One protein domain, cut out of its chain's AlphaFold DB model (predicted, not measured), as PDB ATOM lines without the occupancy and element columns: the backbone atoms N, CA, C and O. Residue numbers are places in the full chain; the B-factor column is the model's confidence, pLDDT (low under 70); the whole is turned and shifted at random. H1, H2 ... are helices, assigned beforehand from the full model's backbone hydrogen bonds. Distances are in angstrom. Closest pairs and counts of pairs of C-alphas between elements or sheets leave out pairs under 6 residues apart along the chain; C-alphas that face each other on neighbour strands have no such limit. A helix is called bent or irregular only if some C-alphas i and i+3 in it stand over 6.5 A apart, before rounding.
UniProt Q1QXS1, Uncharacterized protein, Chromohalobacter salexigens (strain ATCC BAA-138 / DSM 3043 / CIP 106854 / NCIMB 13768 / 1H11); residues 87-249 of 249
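AT A GLANCE: This is residues 87 to 249 of the 249 residues of an uncharacterized protein of Chromohalobacter salexigens (strain ATCC BAA-138 / DSM 3043 / CIP 106854 / NCIMB 13768 / 1H11) (UniProt Q1QXS1). A long, bent helix, H6, runs through the middle of an elongated helical body; H1 and H2 lie along one side of its arm H6b, while H8 and H9 cross that arm on the other side. H10 packs on H8, H7 folds back beside H6b, and H5 folds back on the arm H6a, with H3 and H4 near that end. The printed part has 163 residues with ten named helices, H1 to H10 in chain order, and no named strand: the class is all helix. It is compact, with a radius of gyration of the C-alphas of 16.1 A and spans of 51 by 31 by 23 A.

IN THESE COORDINATES: H6, residues 152 to 179, was assigned as one helix by its hydrogen bonds but is bent, with C-alphas 162 and 165 6.6 A apart. Its arms are H6a, residues 152 to 162, 15.0 A long, and H6b, residues 165 to 179, 22.2 A, from C-alpha 165 at (8.289, 9.815, -29.780). Before it come H1, residues 87 to 96, from C-alpha 87 at (14.021, 24.807, -48.630), H2, 98 to 111, 19.4 A, H3, 117 to 124, H4, 134 to 139, and H5, 142 to 150. After it come H7, 183 to 193, H8, 197 to 210, 19.9 A, H9, 214 to 223, and H10, 236 to 247, 16.8 A, ending at C-alpha 247 at (15.602, 12.142, -13.575).

HOW THE PARTS SIT: H6 is the hub, touching 6 other helices, and its arms stand at a steep tilt of 39 degrees. H6b touches H2 at a shallow tilt of 13 degrees, opposite ways; their closest C-alphas, of Ala 105 and His 165, are 5.6 A apart. With residues 173 to 177 alone H6b touches H7, its hairpin partner, closest at the C-alphas of Ile 177 and Leu 183, 5.6 A. H6b and H8 touch about perpendicular, at 86 degrees, closest at the C-alphas of Tyr 167 and Val 203, 6.0 A. H8 and H10 touch with 32 pairs of C-alphas within 8 A, closest at Gly 209 and Gln 241, 4.1 A. H3 and H5 only just touch, with 3 such pairs. H1 and H10 are apart. Every O i to N i+4 pair is within hydrogen-bond range in H1, H2, H3, H4, H6a, H7, H8, H9 and H10, against 4 of 5 in H5 and 10 of 11 in H6b.

THE WHOLE: The C-alphas farthest apart, of Gly 88 and Ala 125, are 52.0 A apart. The printed part has no cut. The link from H9 to H10, residues 224 to 235, is long. The mean pLDDT of the printed part is 79.8; 43 residues are under 70, among them residues 112 to 135.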
ATOM      1  N   ARG A  87      15.428  24.427 -48.774       95.81
ATOM      2  CA  ARG A  87      14.021  24.807 -48.630       95.81
ATOM      3  C   ARG A  87      13.102  23.846 -49.383       95.81
ATOM      4  O   ARG A  87      12.146  23.347 -48.799       95.81
ATOM      5  N   GLY A  88      13.426  23.509 -50.633       95.50
ATOM      6  CA  GLY A  88      12.679  22.530 -51.430       95.50
ATOM      7  C   GLY A  88      12.596  21.155 -50.758       95.50
ATOM      8  O   GLY A  88      11.510  20.589 -50.642       95.50
ATOM      9  N   ARG A  89      13.719  20.655 -50.223       96.25
ATOM     10  CA  ARG A  89      13.740  19.407 -49.440       96.25
ATOM     11  C   ARG A  89      12.916  19.503 -48.159       96.25
ATOM     12  O   ARG A  89      12.246  18.538 -47.811       96.25
ATOM     13  N   ALA A  90      12.930  20.646 -47.475       97.12
ATOM     14  CA  ALA A  90      12.132  20.841 -46.268       97.12
ATOM     15  C   ALA A  90      10.628  20.724 -46.551       97.12
ATOM     16  O   ALA A  90       9.916  20.035 -45.820       97.12
ATOM     17  N   TYR A  91      10.157  21.311 -47.655       97.56
ATOM     18  CA  TYR A  91       8.778  21.141 -48.119       97.56
ATOM     19  C   TYR A  91       8.444  19.695 -48.469       97.56
ATOM     20  O   TYR A  91       7.403  19.183 -48.057       97.56
ATOM     21  N   GLU A  92       9.319  19.029 -49.219       97.31
ATOM     22  CA  GLU A  92       9.115  17.635 -49.603       97.31
ATOM     23  C   GLU A  92       9.002  16.731 -48.371       97.31
ATOM     24  O   GLU A  92       8.057  15.948 -48.246       97.31
ATOM     25  N   ASN A  93       9.914  16.904 -47.415       97.00
ATOM     26  CA  ASN A  93       9.910  16.198 -46.142       97.00
ATOM     27  C   ASN A  93       8.634  16.490 -45.341       97.00
ATOM     28  O   ASN A  93       8.003  15.566 -44.825       97.00
ATOM     29  N   ALA A  94       8.229  17.758 -45.247       96.69
ATOM     30  CA  ALA A  94       7.020  18.151 -44.533       96.69
ATOM     31  C   ALA A  94       5.767  17.506 -45.138       96.69
ATOM     32  O   ALA A  94       4.934  17.000 -44.403       96.69
ATOM     33  N   ILE A  95       5.654  17.434 -46.463       95.94
ATOM     34  CA  ILE A  95       4.465  16.873 -47.115       95.94
ATOM     35  C   ILE A  95       4.479  15.336 -47.095       95.94
ATOM     36  O   ILE A  95       3.455  14.702 -46.846       95.94
ATOM     37  N   GLN A  96       5.626  14.710 -47.370       96.12
ATOM     38  CA  GLN A  96       5.696  13.261 -47.594       96.12
ATOM     39  C   GLN A  96       6.033  12.446 -46.341       96.12
ATOM     40  O   GLN A  96       5.649  11.271 -46.247       96.12
ATOM     41  N   ILE A  97       6.806  13.022 -45.419       96.00
ATOM     42  CA  ILE A  97       7.392  12.310 -44.278       96.00
ATOM     43  C   ILE A  97       6.665  12.679 -42.988       96.00
ATOM     44  O   ILE A  97       6.315  11.777 -42.225       96.00
ATOM     45  N   PHE A  98       6.383  13.963 -42.757       95.69
ATOM     46  CA  PHE A  98       5.777  14.404 -41.498       95.69
ATOM     47  C   PHE A  98       4.458  13.692 -41.164       95.69
ATOM     48  O   PHE A  98       4.366  13.175 -40.051       95.69
ATOM     49  N   PRO A  99       3.486  13.515 -42.086       93.50
ATOM     50  CA  PRO A  99       2.245  12.812 -41.752       93.50
ATOM     51  C   PRO A  99       2.483  11.351 -41.340       93.50
ATOM     52  O   PRO A  99       1.768  10.797 -40.505       93.50
ATOM     53  N   LYS A 100       3.518  10.705 -41.893       94.31
ATOM     54  CA  LYS A 100       3.900   9.329 -41.537       94.31
ATOM     55  C   LYS A 100       4.534   9.280 -40.152       94.31
ATOM     56  O   LYS A 100       4.189   8.404 -39.365       94.31
ATOM     57  N   ILE A 101       5.425  10.225 -39.850       92.75
ATOM     58  CA  ILE A 101       6.037  10.359 -38.523       92.75
ATOM     59  C   ILE A 101       4.956  10.637 -37.479       92.75
ATOM     60  O   ILE A 101       4.889   9.924 -36.482       92.75
ATOM     61  N   LEU A 102       4.086  11.619 -37.726       91.50
ATOM     62  CA  LEU A 102       3.026  12.018 -36.805       91.50
ATOM     63  C   LEU A 102       2.032  10.877 -36.568       91.50
ATOM     64  O   LEU A 102       1.749  10.534 -35.423       91.50
ATOM     65  N   SER A 103       1.566  10.216 -37.631       90.06
ATOM     66  CA  SER A 103       0.653   9.077 -37.495       90.06
ATOM     67  C   SER A 103       1.303   7.856 -36.837       90.06
ATOM     68  O   SER A 103       0.624   7.150 -36.093       90.06
ATOM     69  N   SER A 104       2.596   7.596 -37.065       90.19
ATOM     70  CA  SER A 104       3.331   6.547 -36.345       90.19
ATOM     71  C   SER A 104       3.469   6.896 -34.871       90.19
ATOM     72  O   SER A 104       3.146   6.066 -34.035       90.19
ATOM     73  N   ALA A 105       3.880   8.123 -34.547       86.94
ATOM     74  CA  ALA A 105       4.034   8.573 -33.171       86.94
ATOM     75  C   ALA A 105       2.699   8.527 -32.416       86.94
ATOM     76  O   ALA A 105       2.644   8.026 -31.298       86.94
ATOM     77  N   HIS A 106       1.606   8.946 -33.059       84.25
ATOM     78  CA  HIS A 106       0.262   8.838 -32.502       84.25
ATOM     79  C   HIS A 106      -0.149   7.375 -32.271       84.25
ATOM     80  O   HIS A 106      -0.634   7.031 -31.196       84.25
ATOM     81  N   LYS A 107       0.092   6.483 -33.243       85.12
ATOM     82  CA  LYS A 107      -0.174   5.042 -33.090       85.12
ATOM     83  C   LYS A 107       0.688   4.401 -32.012       85.12
ATOM     84  O   LYS A 107       0.202   3.524 -31.314       85.12
ATOM     85  N   ASP A 108       1.947   4.795 -31.885       81.56
ATOM     86  CA  ASP A 108       2.865   4.244 -30.892       81.56
ATOM     87  C   ASP A 108       2.477   4.708 -29.492       81.56
ATOM     88  O   ASP A 108       2.399   3.869 -28.594       81.56
ATOM     89  N   LEU A 109       2.110   5.984 -29.340       77.12
ATOM     90  CA  LEU A 109       1.499   6.518 -28.124       77.12
ATOM     91  C   LEU A 109       0.212   5.750 -27.776       77.12
ATOM     92  O   LEU A 109      -0.028   5.448 -26.612       77.12
ATOM     93  N   GLN A 110      -0.575   5.358 -28.787       75.81
ATOM     94  CA  GLN A 110      -1.759   4.506 -28.632       75.81
ATOM     95  C   GLN A 110      -1.469   3.000 -28.456       75.81
ATOM     96  O   GLN A 110      -2.338   2.254 -28.023       75.81
ATOM     97  N   ARG A 111      -0.285   2.488 -28.787       72.88
ATOM     98  CA  ARG A 111       0.038   1.050 -28.661       72.88
ATOM     99  C   ARG A 111       0.752   0.734 -27.368       72.88
ATOM    100  O   ARG A 111       0.452  -0.271 -26.736       72.88
ATOM    101  N   HIS A 112       1.644   1.622 -26.945       64.88
ATOM    102  CA  HIS A 112       2.340   1.513 -25.667       64.88
ATOM    103  C   HIS A 112       1.404   1.817 -24.474       64.88
ATOM    104  O   HIS A 112       1.828   1.800 -23.325       64.88
ATOM    105  N   LEU A 113       0.101   1.983 -24.756       52.44
ATOM    106  CA  LEU A 113      -1.035   1.993 -23.828       52.44
ATOM    107  C   LEU A 113      -1.199   0.732 -22.987       52.44
ATOM    108  O   LEU A 113      -1.869   0.786 -21.958       52.44
ATOM    109  N   SER A 114      -0.620  -0.398 -23.391       52.94
ATOM    110  CA  SER A 114      -0.459  -1.527 -22.480       52.94
ATOM    111  C   SER A 114       0.753  -1.251 -21.595       52.94
ATOM    112  O   SER A 114       1.813  -1.852 -21.771       52.94
ATOM    113  N   PHE A 115       0.611  -0.296 -20.673       59.22
ATOM    114  CA  PHE A 115       1.521  -0.165 -19.539       59.22
ATOM    115  C   PHE A 115       1.772  -1.556 -18.944       59.22
ATOM    116  O   PHE A 115       0.894  -2.427 -18.991       59.22
ATOM    117  N   ASP A 116       2.945  -1.750 -18.340       61.66
ATOM    118  CA  ASP A 116       3.162  -2.905 -17.475       61.66
ATOM    119  C   ASP A 116       1.939  -3.041 -16.539       61.66
ATOM    120  O   ASP A 116       1.573  -2.058 -15.884       61.66
ATOM    121  N   PRO A 117       1.242  -4.190 -16.495       62.62
ATOM    122  CA  PRO A 117       0.071  -4.362 -15.641       62.62
ATOM    123  C   PRO A 117       0.323  -3.945 -14.183       62.62
ATOM    124  O   PRO A 117      -0.603  -3.487 -13.512       62.62
ATOM    125  N   GLY A 118       1.575  -4.045 -13.709       64.88
ATOM    126  CA  GLY A 118       1.994  -3.529 -12.404       64.88
ATOM    127  C   GLY A 118       1.875  -2.006 -12.283       64.88
ATOM    128  O   GLY A 118       1.284  -1.515 -11.327       64.88
ATOM    129  N   CYS A 119       2.336  -1.265 -13.294       66.19
ATOM    130  CA  CYS A 119       2.229   0.193 -13.375       66.19
ATOM    131  C   CYS A 119       0.781   0.691 -13.315       66.19
ATOM    132  O   CYS A 119       0.471   1.620 -12.574       66.19
ATOM    133  N   VAL A 120      -0.115   0.083 -14.103       63.03
ATOM    134  CA  VAL A 120      -1.526   0.514 -14.173       63.03
ATOM    135  C   VAL A 120      -2.219   0.320 -12.840       63.03
ATOM    136  O   VAL A 120      -3.004   1.171 -12.435       63.03
ATOM    137  N   ARG A 121      -1.941  -0.799 -12.161       65.31
ATOM    138  CA  ARG A 121      -2.582  -1.134 -10.891       65.31
ATOM    139  C   ARG A 121      -2.264  -0.102  -9.815       65.31
ATOM    140  O   ARG A 121      -3.167   0.290  -9.082       65.31
ATOM    141  N   ASP A 122      -1.015   0.345  -9.756       64.69
ATOM    142  CA  ASP A 122      -0.577   1.327  -8.768       64.69
ATOM    143  C   ASP A 122      -1.202   2.701  -9.051       64.69
ATOM    144  O   ASP A 122      -1.712   3.330  -8.131       64.69
ATOM    145  N   ILE A 123      -1.282   3.128 -10.319       62.47
ATOM    146  CA  ILE A 123      -1.935   4.396 -10.705       62.47
ATOM    147  C   ILE A 123      -3.453   4.343 -10.476       62.47
ATOM    148  O   ILE A 123      -4.029   5.289  -9.946       62.47
ATOM    149  N   ALA A 124      -4.115   3.246 -10.854       63.16
ATOM    150  CA  ALA A 124      -5.566   3.089 -10.723       63.16
ATOM    151  C   ALA A 124      -6.023   3.026  -9.256       63.16
ATOM    152  O   ALA A 124      -7.167   3.347  -8.952       63.16
ATOM    153  N   ALA A 125      -5.136   2.631  -8.341       61.84
ATOM    154  CA  ALA A 125      -5.393   2.695  -6.905       61.84
ATOM    155  C   ALA A 125      -5.331   4.131  -6.347       61.84
ATOM    156  O   ALA A 125      -5.832   4.377  -5.251       61.84
ATOM    157  N   LEU A 126      -4.711   5.061  -7.078       60.94
ATOM    158  CA  LEU A 126      -4.445   6.433  -6.644       60.94
ATOM    159  C   LEU A 126      -5.393   7.464  -7.266       60.94
ATOM    160  O   LEU A 126      -5.445   8.593  -6.783       60.94
ATOM    161  N   ASP A 127      -6.118   7.100  -8.325       59.09
ATOM    162  CA  ASP A 127      -6.948   8.027  -9.092       59.09
ATOM    163  C   ASP A 127      -8.362   7.476  -9.329       59.09
ATOM    164  O   ASP A 127      -8.541   6.360  -9.818       59.09
ATOM    165  N   HIS A 128      -9.374   8.270  -8.969       57.34
ATOM    166  CA  HIS A 128     -10.791   7.942  -9.134       57.34
ATOM    167  C   HIS A 128     -11.431   8.615 -10.362       57.34
ATOM    168  O   HIS A 128     -12.556   8.261 -10.718       57.34
ATOM    169  N   ASP A 129     -10.728   9.527 -11.044       60.69
ATOM    170  CA  ASP A 129     -11.283  10.332 -12.135       60.69
ATOM    171  C   ASP A 129     -10.823   9.835 -13.518       60.69
ATOM    172  O   ASP A 129      -9.904  10.348 -14.161       60.69
ATOM    173  N   GLY A 130     -11.533   8.825 -14.022       64.50
ATOM    174  CA  GLY A 130     -11.507   8.429 -15.432       64.50
ATOM    175  C   GLY A 130     -10.348   7.513 -15.863       64.50
ATOM    176  O   GLY A 130      -9.502   7.116 -15.063       64.50
ATOM    177  N   PRO A 131     -10.325   7.110 -17.147       65.19
ATOM    178  CA  PRO A 131      -9.338   6.167 -17.659       65.19
ATOM    179  C   PRO A 131      -7.927   6.774 -17.684       65.19
ATOM    180  O   PRO A 131      -7.727   7.925 -18.075       65.19
ATOM    181  N   ILE A 132      -6.931   5.964 -17.316       65.62
ATOM    182  CA  ILE A 132      -5.512   6.312 -17.428       65.62
ATOM    183  C   ILE A 132      -5.097   6.148 -18.892       65.62
ATOM    184  O   ILE A 132      -4.799   5.051 -19.360       65.62
ATOM    185  N   THR A 133      -5.106   7.253 -19.630       67.06
ATOM    186  CA  THR A 133      -4.574   7.351 -20.997       67.06
ATOM    187  C   THR A 133      -3.305   8.224 -21.018       67.06
ATOM    188  O   THR A 133      -3.164   9.093 -20.166       67.06
ATOM    189  N   PRO A 134      -2.371   8.079 -21.969       62.44
ATOM    190  CA  PRO A 134      -1.207   8.944 -22.140       62.44
ATOM    191  C   PRO A 134      -1.605  10.393 -22.318       62.44
ATOM    192  O   PRO A 134      -0.983  11.262 -21.736       62.44
ATOM    193  N   GLU A 135      -2.689  10.649 -23.049       67.44
ATOM    194  CA  GLU A 135      -3.257  11.989 -23.172       67.44
ATOM    195  C   GLU A 135      -3.697  12.520 -21.800       67.44
ATOM    196  O   GLU A 135      -3.376  13.647 -21.439       67.44
ATOM    197  N   SER A 136      -4.354  11.690 -20.982       70.69
ATOM    198  CA  SER A 136      -4.710  12.058 -19.608       70.69
ATOM    199  C   SER A 136      -3.482  12.225 -18.707       70.69
ATOM    200  O   SER A 136      -3.495  13.050 -17.811       70.69
ATOM    201  N   ILE A 137      -2.408  11.473 -18.935       69.38
ATOM    202  CA  ILE A 137      -1.161  11.553 -18.174       69.38
ATOM    203  C   ILE A 137      -0.424  12.850 -18.534       69.38
ATOM    204  O   ILE A 137      -0.014  13.586 -17.641       69.38
ATOM    205  N   LEU A 138      -0.343  13.175 -19.828       70.00
ATOM    206  CA  LEU A 138       0.214  14.421 -20.353       70.00
ATOM    207  C   LEU A 138      -0.572  15.644 -19.861       70.00
ATOM    208  O   LEU A 138       0.041  16.663 -19.573       70.00
ATOM    209  N   ARG A 139      -1.899  15.530 -19.701       69.12
ATOM    210  CA  ARG A 139      -2.782  16.621 -19.242       69.12
ATOM    211  C   ARG A 139      -3.022  16.693 -17.736       69.12
ATOM    212  O   ARG A 139      -3.412  17.747 -17.239       69.12
ATOM    213  N   HIS A 140      -2.815  15.603 -17.001       71.50
ATOM    214  CA  HIS A 140      -3.009  15.528 -15.550       71.50
ATOM    215  C   HIS A 140      -1.677  15.237 -14.856       71.50
ATOM    216  O   HIS A 140      -1.437  14.144 -14.342       71.50
ATOM    217  N   PRO A 141      -0.801  16.245 -14.791       60.62
ATOM    218  CA  PRO A 141       0.580  16.123 -14.344       60.62
ATOM    219  C   PRO A 141       0.696  15.745 -12.854       60.62
ATOM    220  O   PRO A 141       1.700  15.191 -12.414       60.62
ATOM    221  N   ASN A 142      -0.365  15.943 -12.065       66.44
ATOM    222  CA  ASN A 142      -0.443  15.444 -10.690       66.44
ATOM    223  C   ASN A 142      -0.338  13.911 -10.614       66.44
ATOM    224  O   ASN A 142       0.198  13.399  -9.631       66.44
ATOM    225  N   ARG A 143      -0.751  13.184 -11.668       68.25
ATOM    226  CA  ARG A 143      -0.563  11.727 -11.790       68.25
ATOM    227  C   ARG A 143       0.921  11.359 -11.801       68.25
ATOM    228  O   ARG A 143       1.309  10.378 -11.173       68.25
ATOM    229  N   PHE A 144       1.763  12.179 -12.435       66.25
ATOM    230  CA  PHE A 144       3.211  11.967 -12.488       66.25
ATOM    231  C   PHE A 144       3.903  12.145 -11.140       66.25
ATOM    232  O   PHE A 144       4.828  11.394 -10.837       66.25
ATOM    233  N   ARG A 145       3.463  13.112 -10.321       66.88
ATOM    234  CA  ARG A 145       4.042  13.319  -8.986       66.88
ATOM    235  C   ARG A 145       3.914  12.053  -8.144       66.88
ATOM    236  O   ARG A 145       4.901  11.584  -7.593       66.88
ATOM    237  N   VAL A 146       2.711  11.486  -8.103       66.69
ATOM    238  CA  VAL A 146       2.435  10.291  -7.300       66.69
ATOM    239  C   VAL A 146       3.107   9.053  -7.904       66.69
ATOM    240  O   VAL A 146       3.678   8.243  -7.180       66.69
ATOM    241  N   LEU A 147       3.147   8.942  -9.236       65.88
ATOM    242  CA  LEU A 147       3.892   7.888  -9.935       65.88
ATOM    243  C   LEU A 147       5.387   7.884  -9.615       65.88
ATOM    244  O   LEU A 147       5.969   6.819  -9.427       65.88
ATOM    245  N   GLY A 148       6.007   9.063  -9.546       66.50
ATOM    246  CA  GLY A 148       7.420   9.188  -9.203       66.50
ATOM    247  C   GLY A 148       7.736   8.799  -7.763       66.50
ATOM    248  O   GLY A 148       8.831   8.316  -7.498       66.50
ATOM    249  N   GLU A 149       6.777   8.969  -6.853       70.62
ATOM    250  CA  GLU A 149       6.912   8.584  -5.447       70.62
ATOM    251  C   GLU A 149       6.687   7.079  -5.236       70.62
ATOM    252  O   GLU A 149       7.372   6.464  -4.422       70.62
ATOM    253  N   VAL A 150       5.757   6.474  -5.983       68.75
ATOM    254  CA  VAL A 150       5.340   5.075  -5.784       68.75
ATOM    255  C   VAL A 150       6.139   4.090  -6.639       68.75
ATOM    256  O   VAL A 150       6.473   3.004  -6.169       68.75
ATOM    257  N   SER A 151       6.473   4.443  -7.885       73.62
ATOM    258  CA  SER A 151       7.161   3.534  -8.810       73.62
ATOM    259  C   SER A 151       8.075   4.280  -9.801       73.62
ATOM    260  O   SER A 151       7.700   4.536 -10.949       73.62
ATOM    261  N   PRO A 152       9.325   4.597  -9.408       73.19
ATOM    262  CA  PRO A 152      10.268   5.358 -10.238       73.19
ATOM    263  C   PRO A 152      10.619   4.679 -11.572       73.19
ATOM    264  O   PRO A 152      10.793   5.340 -12.595       73.19
ATOM    265  N   ASN A 153      10.695   3.345 -11.588       75.75
ATOM    266  CA  ASN A 153      10.956   2.581 -12.814       75.75
ATOM    267  C   ASN A 153       9.782   2.674 -13.793       75.75
ATOM    268  O   ASN A 153       9.986   2.799 -15.003       75.75
ATOM    269  N   CYS A 154       8.560   2.664 -13.258       74.38
ATOM    270  CA  CYS A 154       7.359   2.882 -14.041       74.38
ATOM    271  C   CYS A 154       7.354   4.288 -14.640       74.38
ATOM    272  O   CYS A 154       7.225   4.436 -15.854       74.38
ATOM    273  N   LEU A 155       7.603   5.304 -13.807       75.38
ATOM    274  CA  LEU A 155       7.726   6.696 -14.231       75.38
ATOM    275  C   LEU A 155       8.700   6.836 -15.407       75.38
ATOM    276  O   LEU A 155       8.341   7.400 -16.434       75.38
ATOM    277  N   ARG A 156       9.911   6.280 -15.292       76.19
ATOM    278  CA  ARG A 156      10.936   6.362 -16.342       76.19
ATOM    279  C   ARG A 156      10.483   5.718 -17.654       76.19
ATOM    280  O   ARG A 156      10.730   6.276 -18.719       76.19
ATOM    281  N   SER A 157       9.803   4.574 -17.592       76.25
ATOM    282  CA  SER A 157       9.247   3.913 -18.781       76.25
ATOM    283  C   SER A 157       8.183   4.780 -19.463       76.25
ATOM    284  O   SER A 157       8.247   5.012 -20.671       76.25
ATOM    285  N   ILE A 158       7.263   5.342 -18.672       74.50
ATOM    286  CA  ILE A 158       6.187   6.219 -19.152       74.50
ATOM    287  C   ILE A 158       6.760   7.494 -19.766       74.50
ATOM    288  O   ILE A 158       6.345   7.881 -20.856       74.50
ATOM    289  N   VAL A 159       7.729   8.127 -19.105       77.44
ATOM    290  CA  VAL A 159       8.415   9.324 -19.604       77.44
ATOM    291  C   VAL A 159       9.132   9.012 -20.915       77.44
ATOM    292  O   VAL A 159       8.915   9.712 -21.895       77.44
ATOM    293  N   ASN A 160       9.903   7.924 -20.996       77.06
ATOM    294  CA  ASN A 160      10.612   7.559 -22.226       77.06
ATOM    295  C   ASN A 160       9.666   7.340 -23.413       77.06
ATOM    296  O   ASN A 160       9.978   7.740 -24.533       77.06
ATOM    297  N   GLN A 161       8.500   6.737 -23.181       74.75
ATOM    298  CA  GLN A 161       7.503   6.507 -24.228       74.75
ATOM    299  C   GLN A 161       6.734   7.785 -24.590       74.75
ATOM    300  O   GLN A 161       6.506   8.053 -25.770       74.75
ATOM    301  N   SER A 162       6.379   8.593 -23.588       73.94
ATOM    302  CA  SER A 162       5.571   9.809 -23.752       73.94
ATOM    303  C   SER A 162       6.382  11.000 -24.259       73.94
ATOM    304  O   SER A 162       5.815  11.888 -24.877       73.94
ATOM    305  N   ILE A 163       7.696  11.024 -24.028       80.38
ATOM    306  CA  ILE A 163       8.604  12.087 -24.477       80.38
ATOM    307  C   ILE A 163       9.394  11.649 -25.708       80.38
ATOM    308  O   ILE A 163       9.545  12.434 -26.638       80.38
ATOM    309  N   GLY A 164       9.850  10.395 -25.786       80.88
ATOM    310  CA  GLY A 164      10.762   9.954 -26.845       80.88
ATOM    311  C   GLY A 164      10.190  10.075 -28.261       80.88
ATOM    312  O   GLY A 164      10.877  10.543 -29.170       80.88
ATOM    313  N   HIS A 165       8.927   9.692 -28.466       82.62
ATOM    314  CA  HIS A 165       8.289   9.815 -29.780       82.62
ATOM    315  C   HIS A 165       7.943  11.274 -30.119       82.62
ATOM    316  O   HIS A 165       8.370  11.735 -31.182       82.62
ATOM    317  N   PRO A 166       7.261  12.044 -29.246       87.44
ATOM    318  CA  PRO A 166       7.027  13.466 -29.487       87.44
ATOM    319  C   PRO A 166       8.302  14.303 -29.643       87.44
ATOM    320  O   PRO A 166       8.301  15.245 -30.434       87.44
ATOM    321  N   TYR A 167       9.406  13.929 -28.994       89.50
ATOM    322  CA  TYR A 167      10.711  14.562 -29.187       89.50
ATOM    323  C   TYR A 167      11.175  14.480 -30.642       89.50
ATOM    324  O   TYR A 167      11.513  15.498 -31.239       89.50
ATOM    325  N   ARG A 168      11.092  13.298 -31.267       90.75
ATOM    326  CA  ARG A 168      11.454  13.126 -32.687       90.75
ATOM    327  C   ARG A 168      10.570  13.950 -33.617       90.75
ATOM    328  O   ARG A 168      11.071  14.520 -34.583       90.75
ATOM    329  N   VAL A 169       9.267  14.021 -33.328       92.88
ATOM    330  CA  VAL A 169       8.324  14.856 -34.093       92.88
ATOM    331  C   VAL A 169       8.717  16.331 -33.982       92.88
ATOM    332  O   VAL A 169       8.864  17.011 -34.996       92.88
ATOM    333  N   THR A 170       8.969  16.793 -32.759       93.50
ATOM    334  CA  THR A 170       9.351  18.177 -32.454       93.50
ATOM    335  C   THR A 170      10.675  18.547 -33.123       93.50
ATOM    336  O   THR A 170      10.772  19.577 -33.788       93.50
ATOM    337  N   GLN A 171      11.684  17.681 -33.021       94.06
ATOM    338  CA  GLN A 171      12.990  17.882 -33.643       94.06
ATOM    339  C   GLN A 171      12.877  17.965 -35.169       94.06
ATOM    340  O   GLN A 171      13.447  18.869 -35.782       94.06
ATOM    341  N   PHE A 172      12.105  17.064 -35.783       95.69
ATOM    342  CA  PHE A 172      11.864  17.084 -37.221       95.69
ATOM    343  C   PHE A 172      11.236  18.411 -37.661       95.69
ATOM    344  O   PHE A 172      11.725  19.033 -38.606       95.69
ATOM    345  N   MET A 173      10.189  18.865 -36.963       95.88
ATOM    346  CA  MET A 173       9.506  20.127 -37.262       95.88
ATOM    347  C   MET A 173      10.458  21.312 -37.187       95.88
ATOM    348  O   MET A 173      10.554  22.086 -38.133       95.88
ATOM    349  N   VAL A 174      11.198  21.431 -36.085       95.62
ATOM    350  CA  VAL A 174      12.145  22.527 -35.868       95.62
ATOM    351  C   VAL A 174      13.208  22.571 -36.964       95.62
ATOM    352  O   VAL A 174      13.509  23.652 -37.471       95.62
ATOM    353  N   GLN A 175      13.729  21.413 -37.385       94.75
ATOM    354  CA  GLN A 175      14.677  21.325 -38.499       94.75
ATOM    355  C   GLN A 175      14.060  21.795 -39.821       94.75
ATOM    356  O   GLN A 175      14.695  22.545 -40.559       94.75
ATOM    357  N   GLN A 176      12.815  21.412 -40.121       96.81
ATOM    358  CA  GLN A 176      12.175  21.854 -41.362       96.81
ATOM    359  C   GLN A 176      11.847  23.357 -41.320       96.81
ATOM    360  O   GLN A 176      12.128  24.067 -42.283       96.81
ATOM    361  N   ILE A 177      11.339  23.874 -40.194       96.44
ATOM    362  CA  ILE A 177      11.036  25.306 -39.998       96.44
ATOM    363  C   ILE A 177      12.314  26.152 -40.042       96.44
ATOM    364  O   ILE A 177      12.286  27.305 -40.473       96.44
ATOM    365  N   HIS A 178      13.454  25.604 -39.615       94.06
ATOM    366  CA  HIS A 178      14.737  26.286 -39.736       94.06
ATOM    367  C   HIS A 178      15.062  26.630 -41.200       94.06
ATOM    368  O   HIS A 178      15.496  27.751 -41.456       94.06
ATOM    369  N   HIS A 179      14.793  25.713 -42.133       94.06
ATOM    370  CA  HIS A 179      15.028  25.901 -43.572       94.06
ATOM    371  C   HIS A 179      13.857  26.563 -44.319       94.06
ATOM    372  O   HIS A 179      14.054  27.166 -45.371       94.06
ATOM    373  N   ALA A 180      12.632  26.448 -43.807       96.06
ATOM    374  CA  ALA A 180      11.427  27.008 -44.416       96.06
ATOM    375  C   ALA A 180      10.471  27.521 -43.318       96.06
ATOM    376  O   ALA A 180       9.589  26.781 -42.878       96.06
ATOM    377  N   PRO A 181      10.634  28.772 -42.842       95.62
ATOM    378  CA  PRO A 181       9.888  29.303 -41.696       95.62
ATOM    379  C   PRO A 181       8.364  29.261 -41.842       95.62
ATOM    380  O   PRO A 181       7.648  29.092 -40.860       95.62
ATOM    381  N   GLU A 182       7.865  29.389 -43.067       94.94
ATOM    382  CA  GLU A 182       6.443  29.301 -43.399       94.94
ATOM    383  C   GLU A 182       5.825  27.911 -43.179       94.94
ATOM    384  O   GLU A 182       4.606  27.792 -43.095       94.94
ATOM    385  N   LEU A 183       6.638  26.859 -43.019       96.94
ATOM    386  CA  LEU A 183       6.134  25.539 -42.633       96.94
ATOM    387  C   LEU A 183       5.567  25.514 -41.211       96.94
ATOM    388  O   LEU A 183       4.877  24.558 -40.869       96.94
ATOM    389  N   PHE A 184       5.823  26.540 -40.389       96.06
ATOM    390  CA  PHE A 184       5.210  26.652 -39.067       96.06
ATOM    391  C   PHE A 184       3.681  26.553 -39.155       96.06
ATOM    392  O   PHE A 184       3.105  25.706 -38.485       96.06
ATOM    393  N   ASP A 185       3.048  27.332 -40.038       94.31
ATOM    394  CA  ASP A 185       1.583  27.365 -40.163       94.31
ATOM    395  C   ASP A 185       1.028  26.016 -40.666       94.31
ATOM    396  O   ASP A 185      -0.045  25.575 -40.254       94.31
ATOM    397  N   TYR A 186       1.785  25.323 -41.528       94.94
ATOM    398  CA  TYR A 186       1.450  23.970 -41.984       94.94
ATOM    399  C   TYR A 186       1.473  22.960 -40.834       94.94
ATOM    400  O   TYR A 186       0.539  22.171 -40.683       94.94
ATOM    401  N   PHE A 187       2.535  22.975 -40.025       95.50
ATOM    402  CA  PHE A 187       2.641  22.064 -38.894       95.50
ATOM    403  C   PHE A 187       1.619  22.386 -37.806       95.50
ATOM    404  O   PHE A 187       1.042  21.452 -37.265       95.50
ATOM    405  N   ASP A 188       1.360  23.662 -37.532       93.06
ATOM    406  CA  ASP A 188       0.363  24.119 -36.560       93.06
ATOM    407  C   ASP A 188      -1.024  23.534 -36.866       93.06
ATOM    408  O   ASP A 188      -1.613  22.845 -36.034       93.06
ATOM    409  N   CYS A 189      -1.471  23.657 -38.123       91.88
ATOM    410  CA  CYS A 189      -2.745  23.092 -38.572       91.88
ATOM    411  C   CYS A 189      -2.818  21.563 -38.396       91.88
ATOM    412  O   CYS A 189      -3.860  21.029 -38.020       91.88
ATOM    413  N   LEU A 190      -1.725  20.845 -38.686       90.31
ATOM    414  CA  LEU A 190      -1.688  19.389 -38.529       90.31
ATOM    415  C   LEU A 190      -1.620  18.968 -37.063       90.31
ATOM    416  O   LEU A 190      -2.266  17.999 -36.679       90.31
ATOM    417  N   LEU A 191      -0.844  19.655 -36.229       88.94
ATOM    418  CA  LEU A 191      -0.775  19.336 -34.805       88.94
ATOM    419  C   LEU A 191      -2.125  19.551 -34.120       88.94
ATOM    420  O   LEU A 191      -2.485  18.737 -33.267       88.94
ATOM    421  N   ASP A 192      -2.880  20.575 -34.518       86.44
ATOM    422  CA  ASP A 192      -4.235  20.829 -34.024       86.44
ATOM    423  C   ASP A 192      -5.196  19.675 -34.336       86.44
ATOM    424  O   ASP A 192      -5.938  19.237 -33.452       86.44
ATOM    425  N   GLU A 193      -5.138  19.111 -35.548       83.75
ATOM    426  CA  GLU A 193      -5.960  17.954 -35.942       83.75
ATOM    427  C   GLU A 193      -5.747  16.755 -35.002       83.75
ATOM    428  O   GLU A 193      -6.697  16.071 -34.618       83.75
ATOM    429  N   TYR A 194      -4.501  16.530 -34.578       78.25
ATOM    430  CA  TYR A 194      -4.131  15.431 -33.683       78.25
ATOM    431  C   TYR A 194      -4.084  15.825 -32.199       78.25
ATOM    432  O   TYR A 194      -3.722  14.982 -31.372       78.25
ATOM    433  N   ARG A 195      -4.424  17.078 -31.851       80.19
ATOM    434  CA  ARG A 195      -4.266  17.663 -30.502       80.19
ATOM    435  C   ARG A 195      -2.878  17.400 -29.909       80.19
ATOM    436  O   ARG A 195      -2.735  17.054 -28.738       80.19
ATOM    437  N   TYR A 196      -1.854  17.503 -30.749       83.94
ATOM    438  CA  TYR A 196      -0.504  17.035 -30.444       83.94
ATOM    439  C   TYR A 196       0.386  18.130 -29.829       83.94
ATOM    440  O   TYR A 196       1.495  17.840 -29.383       83.94
ATOM    441  N   TRP A 197      -0.104  19.373 -29.764       86.62
ATOM    442  CA  TRP A 197       0.587  20.494 -29.119       86.62
ATOM    443  C   TRP A 197       0.915  20.230 -27.648       86.62
ATOM    444  O   TRP A 197       2.050  20.473 -27.244       86.62
ATOM    445  N   ASP A 198       0.004  19.602 -26.899       81.88
ATOM    446  CA  ASP A 198       0.238  19.209 -25.502       81.88
ATOM    447  C   ASP A 198       1.504  18.332 -25.360       81.88
ATOM    448  O   ASP A 198       2.273  18.453 -24.406       81.88
ATOM    449  N   CYS A 199       1.758  17.452 -26.339       84.25
ATOM    450  CA  CYS A 199       2.949  16.602 -26.364       84.25
ATOM    451  C   CYS A 199       4.220  17.416 -26.646       84.25
ATOM    452  O   CYS A 199       5.266  17.149 -26.058       84.25
ATOM    453  N   VAL A 200       4.143  18.392 -27.554       88.12
ATOM    454  CA  VAL A 200       5.268  19.274 -27.907       88.12
ATOM    455  C   VAL A 200       5.646  20.163 -26.719       88.12
ATOM    456  O   VAL A 200       6.830  20.305 -26.407       88.12
ATOM    457  N   GLU A 201       4.655  20.711 -26.017       86.50
ATOM    458  CA  GLU A 201       4.844  21.507 -24.800       86.50
ATOM    459  C   GLU A 201       5.464  20.684 -23.668       86.50
ATOM    460  O   GLU A 201       6.449  21.118 -23.065       86.50
ATOM    461  N   ALA A 202       4.969  19.464 -23.440       83.50
ATOM    462  CA  ALA A 202       5.525  18.548 -22.445       83.50
ATOM    463  C   ALA A 202       6.990  18.172 -22.735       83.50
ATOM    464  O   ALA A 202       7.820  18.189 -21.824       83.50
ATOM    465  N   VAL A 203       7.332  17.879 -23.998       87.56
ATOM    466  CA  VAL A 203       8.720  17.622 -24.430       87.56
ATOM    467  C   VAL A 203       9.601  18.828 -24.161       87.56
ATOM    468  O   VAL A 203      10.678  18.684 -23.583       87.56
ATOM    469  N   TYR A 204       9.162  20.011 -24.587       88.25
ATOM    470  CA  TYR A 204       9.942  21.226 -24.404       88.25
ATOM    471  C   TYR A 204      10.214  21.480 -22.918       88.25
ATOM    472  O   TYR A 204      11.365  21.655 -22.529       88.25
ATOM    473  N   ALA A 205       9.179  21.417 -22.080       85.88
ATOM    474  CA  ALA A 205       9.307  21.612 -20.643       85.88
ATOM    475  C   ALA A 205      10.235  20.574 -19.989       85.88
ATOM    476  O   ALA A 205      11.096  20.944 -19.190       85.88
ATOM    477  N   TYR A 206      10.112  19.297 -20.368       86.12
ATOM    478  CA  TYR A 206      10.993  18.227 -19.897       86.12
ATOM    479  C   TYR A 206      12.470  18.522 -20.197       86.12
ATOM    480  O   TYR A 206      13.298  18.460 -19.291       86.12
ATOM    481  N   HIS A 207      12.800  18.884 -21.441       87.06
ATOM    482  CA  HIS A 207      14.184  19.164 -21.842       87.06
ATOM    483  C   HIS A 207      14.738  20.460 -21.238       87.06
ATOM    484  O   HIS A 207      15.914  20.508 -20.890       87.06
ATOM    485  N   VAL A 208      13.900  21.482 -21.037       86.38
ATOM    486  CA  VAL A 208      14.299  22.693 -20.302       86.38
ATOM    487  C   VAL A 208      14.706  22.351 -18.869       86.38
ATOM    488  O   VAL A 208      15.659  22.916 -18.348       86.38
ATOM    489  N   GLY A 209      13.993  21.429 -18.221       81.69
ATOM    490  CA  GLY A 209      14.316  21.003 -16.862       81.69
ATOM    491  C   GLY A 209      15.514  20.066 -16.767       81.69
ATOM    492  O   GLY A 209      16.133  19.983 -15.715       81.69
ATOM    493  N   SER A 210      15.826  19.357 -17.848       81.88
ATOM    494  CA  SER A 210      16.887  18.356 -17.882       81.88
ATOM    495  C   SER A 210      18.286  18.965 -18.074       81.88
ATOM    496  O   SER A 210      19.270  18.266 -17.843       81.88
ATOM    497  N   GLU A 211      18.381  20.231 -18.508       79.38
ATOM    498  CA  GLU A 211      19.628  20.960 -18.832       79.38
ATOM    499  C   GLU A 211      20.556  20.236 -19.834       79.38
ATOM    500  O   GLU A 211      21.721  20.588 -19.997       79.38
ATOM    501  N   GLN A 212      20.065  19.204 -20.530       71.62
ATOM    502  CA  GLN A 212      20.891  18.378 -21.420       71.62
ATOM    503  C   GLN A 212      20.947  18.884 -22.864       71.62
ATOM    504  O   GLN A 212      21.796  18.420 -23.622       71.62
ATOM    505  N   ASP A 213      20.047  19.786 -23.271       75.75
ATOM    506  CA  ASP A 213      19.905  20.164 -24.683       75.75
ATOM    507  C   ASP A 213      19.518  21.640 -24.875       75.75
ATOM    508  O   ASP A 213      18.411  21.988 -25.304       75.75
ATOM    509  N   ASP A 214      20.454  22.527 -24.527       83.12
ATOM    510  CA  ASP A 214      20.302  23.981 -24.662       83.12
ATOM    511  C   ASP A 214      20.040  24.408 -26.112       83.12
ATOM    512  O   ASP A 214      19.246  25.321 -26.366       83.12
ATOM    513  N   GLU A 215      20.673  23.735 -27.078       88.31
ATOM    514  CA  GLU A 215      20.507  24.035 -28.499       88.31
ATOM    515  C   GLU A 215      19.102  23.660 -28.983       88.31
ATOM    516  O   GLU A 215      18.422  24.495 -29.591       88.31
ATOM    517  N   PHE A 216      18.614  22.455 -28.664       87.94
ATOM    518  CA  PHE A 216      17.235  22.066 -28.959       87.94
ATOM    519  C   PHE A 216      16.238  23.015 -28.305       87.94
ATOM    520  O   PHE A 216      15.335  23.512 -28.980       87.94
ATOM    521  N   CYS A 217      16.409  23.319 -27.016       87.12
ATOM    522  CA  CYS A 217      15.502  24.205 -26.291       87.12
ATOM    523  C   CYS A 217      15.469  25.608 -26.913       87.12
ATOM    524  O   CYS A 217      14.396  26.205 -27.063       87.12
ATOM    525  N   TYR A 218      16.622  26.134 -27.327       89.25
ATOM    526  CA  TYR A 218      16.712  27.406 -28.038       89.25
ATOM    527  C   TYR A 218      16.003  27.363 -29.399       89.25
ATOM    528  O   TYR A 218      15.233  28.271 -29.743       89.25
ATOM    529  N   LEU A 219      16.224  26.306 -30.181       88.56
ATOM    530  CA  LEU A 219      15.622  26.154 -31.502       88.56
ATOM    531  C   LEU A 219      14.103  25.961 -31.419       88.56
ATOM    532  O   LEU A 219      13.369  26.650 -32.122       88.56
ATOM    533  N   VAL A 220      13.614  25.110 -30.518       88.31
ATOM    534  CA  VAL A 220      12.179  24.916 -30.258       88.31
ATOM    535  C   VAL A 220      11.520  26.234 -29.870       88.31
ATOM    536  O   VAL A 220      10.549  26.649 -30.496       88.31
ATOM    537  N   ARG A 221      12.086  26.951 -28.896       89.50
ATOM    538  CA  ARG A 221      11.562  28.246 -28.451       89.50
ATOM    539  C   ARG A 221      11.497  29.266 -29.585       89.50
ATOM    540  O   ARG A 221      10.488  29.950 -29.743       89.50
ATOM    541  N   SER A 222      12.571  29.386 -30.364       90.50
ATOM    542  CA  SER A 222      12.667  30.391 -31.428       90.50
ATOM    543  C   SER A 222      11.822  30.053 -32.657       90.50
ATOM    544  O   SER A 222      11.300  30.966 -33.296       90.50
ATOM    545  N   LYS A 223      11.669  28.767 -32.997       91.25
ATOM    546  CA  LYS A 223      10.985  28.315 -34.219       91.25
ATOM    547  C   LYS A 223       9.521  27.948 -34.001       91.25
ATOM    548  O   LYS A 223       8.713  28.250 -34.872       91.25
ATOM    549  N   LEU A 224       9.172  27.363 -32.855       89.25
ATOM    550  CA  LEU A 224       7.793  26.983 -32.515       89.25
ATOM    551  C   LEU A 224       7.043  28.046 -31.705       89.25
ATOM    552  O   LEU A 224       5.904  27.824 -31.317       89.25
ATOM    553  N   ARG A 225       7.650  29.217 -31.466       88.56
ATOM    554  CA  ARG A 225       7.022  30.350 -30.757       88.56
ATOM    555  C   ARG A 225       6.506  29.982 -29.354       88.56
ATOM    556  O   ARG A 225       5.540  30.573 -28.873       88.56
ATOM    557  N   MET A 226       7.179  29.041 -28.689       82.31
ATOM    558  CA  MET A 226       6.821  28.590 -27.341       82.31
ATOM    559  C   MET A 226       6.880  29.753 -26.345       82.31
ATOM    560  O   MET A 226       7.798  30.583 -26.383       82.31
ATOM    561  N   ARG A 227       5.919  29.812 -25.420       68.75
ATOM    562  CA  ARG A 227       5.907  30.822 -24.354       68.75
ATOM    563  C   ARG A 227       6.909  30.453 -23.256       68.75
ATOM    564  O   ARG A 227       7.095  29.294 -22.924       68.75
ATOM    565  N   LEU A 228       7.548  31.468 -22.675       58.31
ATOM    566  CA  LEU A 228       8.628  31.339 -21.679       58.31
ATOM    567  C   LEU A 228       8.177  31.240 -20.223       58.31
ATOM    568  O   LEU A 228       8.984  31.357 -19.306       58.31
ATOM    569  N   SER A 229       6.882  31.110 -19.991       53.97
ATOM    570  CA  SER A 229       6.305  31.321 -18.672       53.97
ATOM    571  C   SER A 229       5.964  29.989 -18.016       53.97
ATOM    572  O   SER A 229       4.796  29.716 -17.767       53.97
ATOM    573  N   TYR A 230       6.969  29.173 -17.705       62.34
ATOM    574  CA  TYR A 230       6.763  27.938 -16.936       62.34
ATOM    575  C   TYR A 230       7.345  28.052 -15.526       62.34
ATOM    576  O   TYR A 230       8.019  27.163 -15.030       62.34
ATOM    577  N   ASN A 231       7.071  29.180 -14.867       54.09
ATOM    578  CA  ASN A 231       7.422  29.387 -13.458       54.09
ATOM    579  C   ASN A 231       6.290  28.993 -12.501       54.09
ATOM    580  O   ASN A 231       6.422  29.203 -11.296       54.09
ATOM    581  N   ASP A 232       5.176  28.459 -13.012       70.44
ATOM    582  CA  ASP A 232       4.117  27.929 -12.164       70.44
ATOM    583  C   ASP A 232       4.420  26.458 -11.827       70.44
ATOM    584  O   ASP A 232       4.288  25.585 -12.686       70.44
ATOM    585  N   PRO A 233       4.811  26.142 -10.578       65.56
ATOM    586  CA  PRO A 233       5.100  24.775 -10.164       65.56
ATOM    587  C   PRO A 233       3.856  23.879 -10.149       65.56
ATOM    588  O   PRO A 233       3.982  22.697  -9.843       65.56
ATOM    589  N   VAL A 234       2.657  24.396 -10.401       68.25
ATOM    590  CA  VAL A 234       1.421  23.607 -10.454       68.25
ATOM    591  C   VAL A 234       0.963  23.376 -11.901       68.25
ATOM    592  O   VAL A 234       0.133  22.496 -12.132       68.25
ATOM    593  N   SER A 235       1.529  24.089 -12.882       76.31
ATOM    594  CA  SER A 235       1.198  23.877 -14.292       76.31
ATOM    595  C   SER A 235       1.760  22.552 -14.824       76.31
ATOM    596  O   SER A 235       2.696  21.968 -14.263       76.31
ATOM    597  N   VAL A 236       1.176  22.068 -15.924       72.31
ATOM    598  CA  VAL A 236       1.598  20.848 -16.634       72.31
ATOM    599  C   VAL A 236       3.079  20.909 -16.978       72.31
ATOM    600  O   VAL A 236       3.839  19.988 -16.687       72.31
ATOM    601  N   GLU A 237       3.502  22.039 -17.508       76.88
ATOM    602  CA  GLU A 237       4.851  22.309 -17.968       76.88
ATOM    603  C   GLU A 237       5.824  22.428 -16.790       76.88
ATOM    604  O   GLU A 237       6.878  21.797 -16.807       76.88
ATOM    605  N   GLY A 238       5.452  23.126 -15.710       76.19
ATOM    606  CA  GLY A 238       6.280  23.199 -14.499       76.19
ATOM    607  C   GLY A 238       6.487  21.833 -13.830       76.19
ATOM    608  O   GLY A 238       7.527  21.562 -13.220       76.19
ATOM    609  N   ILE A 239       5.524  20.917 -13.958       75.56
ATOM    610  CA  ILE A 239       5.679  19.534 -13.497       75.56
ATOM    611  C   ILE A 239       6.627  18.750 -14.411       75.56
ATOM    612  O   ILE A 239       7.544  18.113 -13.891       75.56
ATOM    613  N   TRP A 240       6.471  18.835 -15.733       80.56
ATOM    614  CA  TRP A 240       7.378  18.187 -16.688       80.56
ATOM    615  C   TRP A 240       8.823  18.666 -16.562       80.56
ATOM    616  O   TRP A 240       9.740  17.843 -16.566       80.56
ATOM    617  N   GLN A 241       9.027  19.963 -16.340       82.62
ATOM    618  CA  GLN A 241      10.341  20.536 -16.071       82.62
ATOM    619  C   GLN A 241      10.981  19.922 -14.818       82.62
ATOM    620  O   GLN A 241      12.134  19.501 -14.842       82.62
ATOM    621  N   ARG A 242      10.225  19.772 -13.725       79.75
ATOM    622  CA  ARG A 242      10.745  19.117 -12.510       79.75
ATOM    623  C   ARG A 242      11.029  17.632 -12.696       79.75
ATOM    624  O   ARG A 242      11.947  17.122 -12.064       79.75
ATOM    625  N   ILE A 243      10.247  16.933 -13.520       76.94
ATOM    626  CA  ILE A 243      10.521  15.531 -13.866       76.94
ATOM    627  C   ILE A 243      11.851  15.433 -14.619       76.94
ATOM    628  O   ILE A 243      12.667  14.581 -14.274       76.94
ATOM    629  N   GLY A 244      12.081  16.320 -15.594       77.88
ATOM    630  CA  GLY A 244      13.348  16.418 -16.322       77.88
ATOM    631  C   GLY A 244      14.540  16.667 -15.397       77.88
ATOM    632  O   GLY A 244      15.528  15.945 -15.487       77.88
ATOM    633  N   ALA A 245      14.404  17.607 -14.456       81.94
ATOM    634  CA  ALA A 245      15.444  17.906 -13.471       81.94
ATOM    635  C   ALA A 245      15.761  16.691 -12.581       81.94
ATOM    636  O   ALA A 245      16.906  16.265 -12.488       81.94
ATOM    637  N   LYS A 246      14.733  16.069 -11.988       80.25
ATOM    638  CA  LYS A 246      14.895  14.948 -11.045       80.25
ATOM    639  C   LYS A 246      15.439  13.665 -11.663       80.25
ATOM    640  O   LYS A 246      16.056  12.879 -10.960       80.25
ATOM    641  N   LEU A 247      15.134  13.376 -12.929       72.75
ATOM    642  CA  LEU A 247      15.602  12.142 -13.575       72.75
ATOM    643  C   LEU A 247      17.079  12.202 -13.989       72.75
ATOM    644  O   LEU A 247      17.634  11.152 -14.320       72.75
ATOM    645  N   ASN A 248      17.678  13.396 -13.964       69.12
ATOM    646  CA  ASN A 248      19.082  13.646 -14.275       69.12
ATOM    647  C   ASN A 248      19.977  13.841 -13.038       69.12
ATOM    648  O   ASN A 248      21.196  13.903 -13.203       69.12
ATOM    649  N   GLU A 249      19.391  13.917 -11.837       70.00
ATOM    650  CA  GLU A 249      20.086  13.831 -10.539       70.00
ATOM    651  C   GLU A 249      20.454  12.377 -10.193       70.00
ATOM    652  O   GLU A 249      21.576  12.167  -9.673       70.00
TER     653      GLU A 249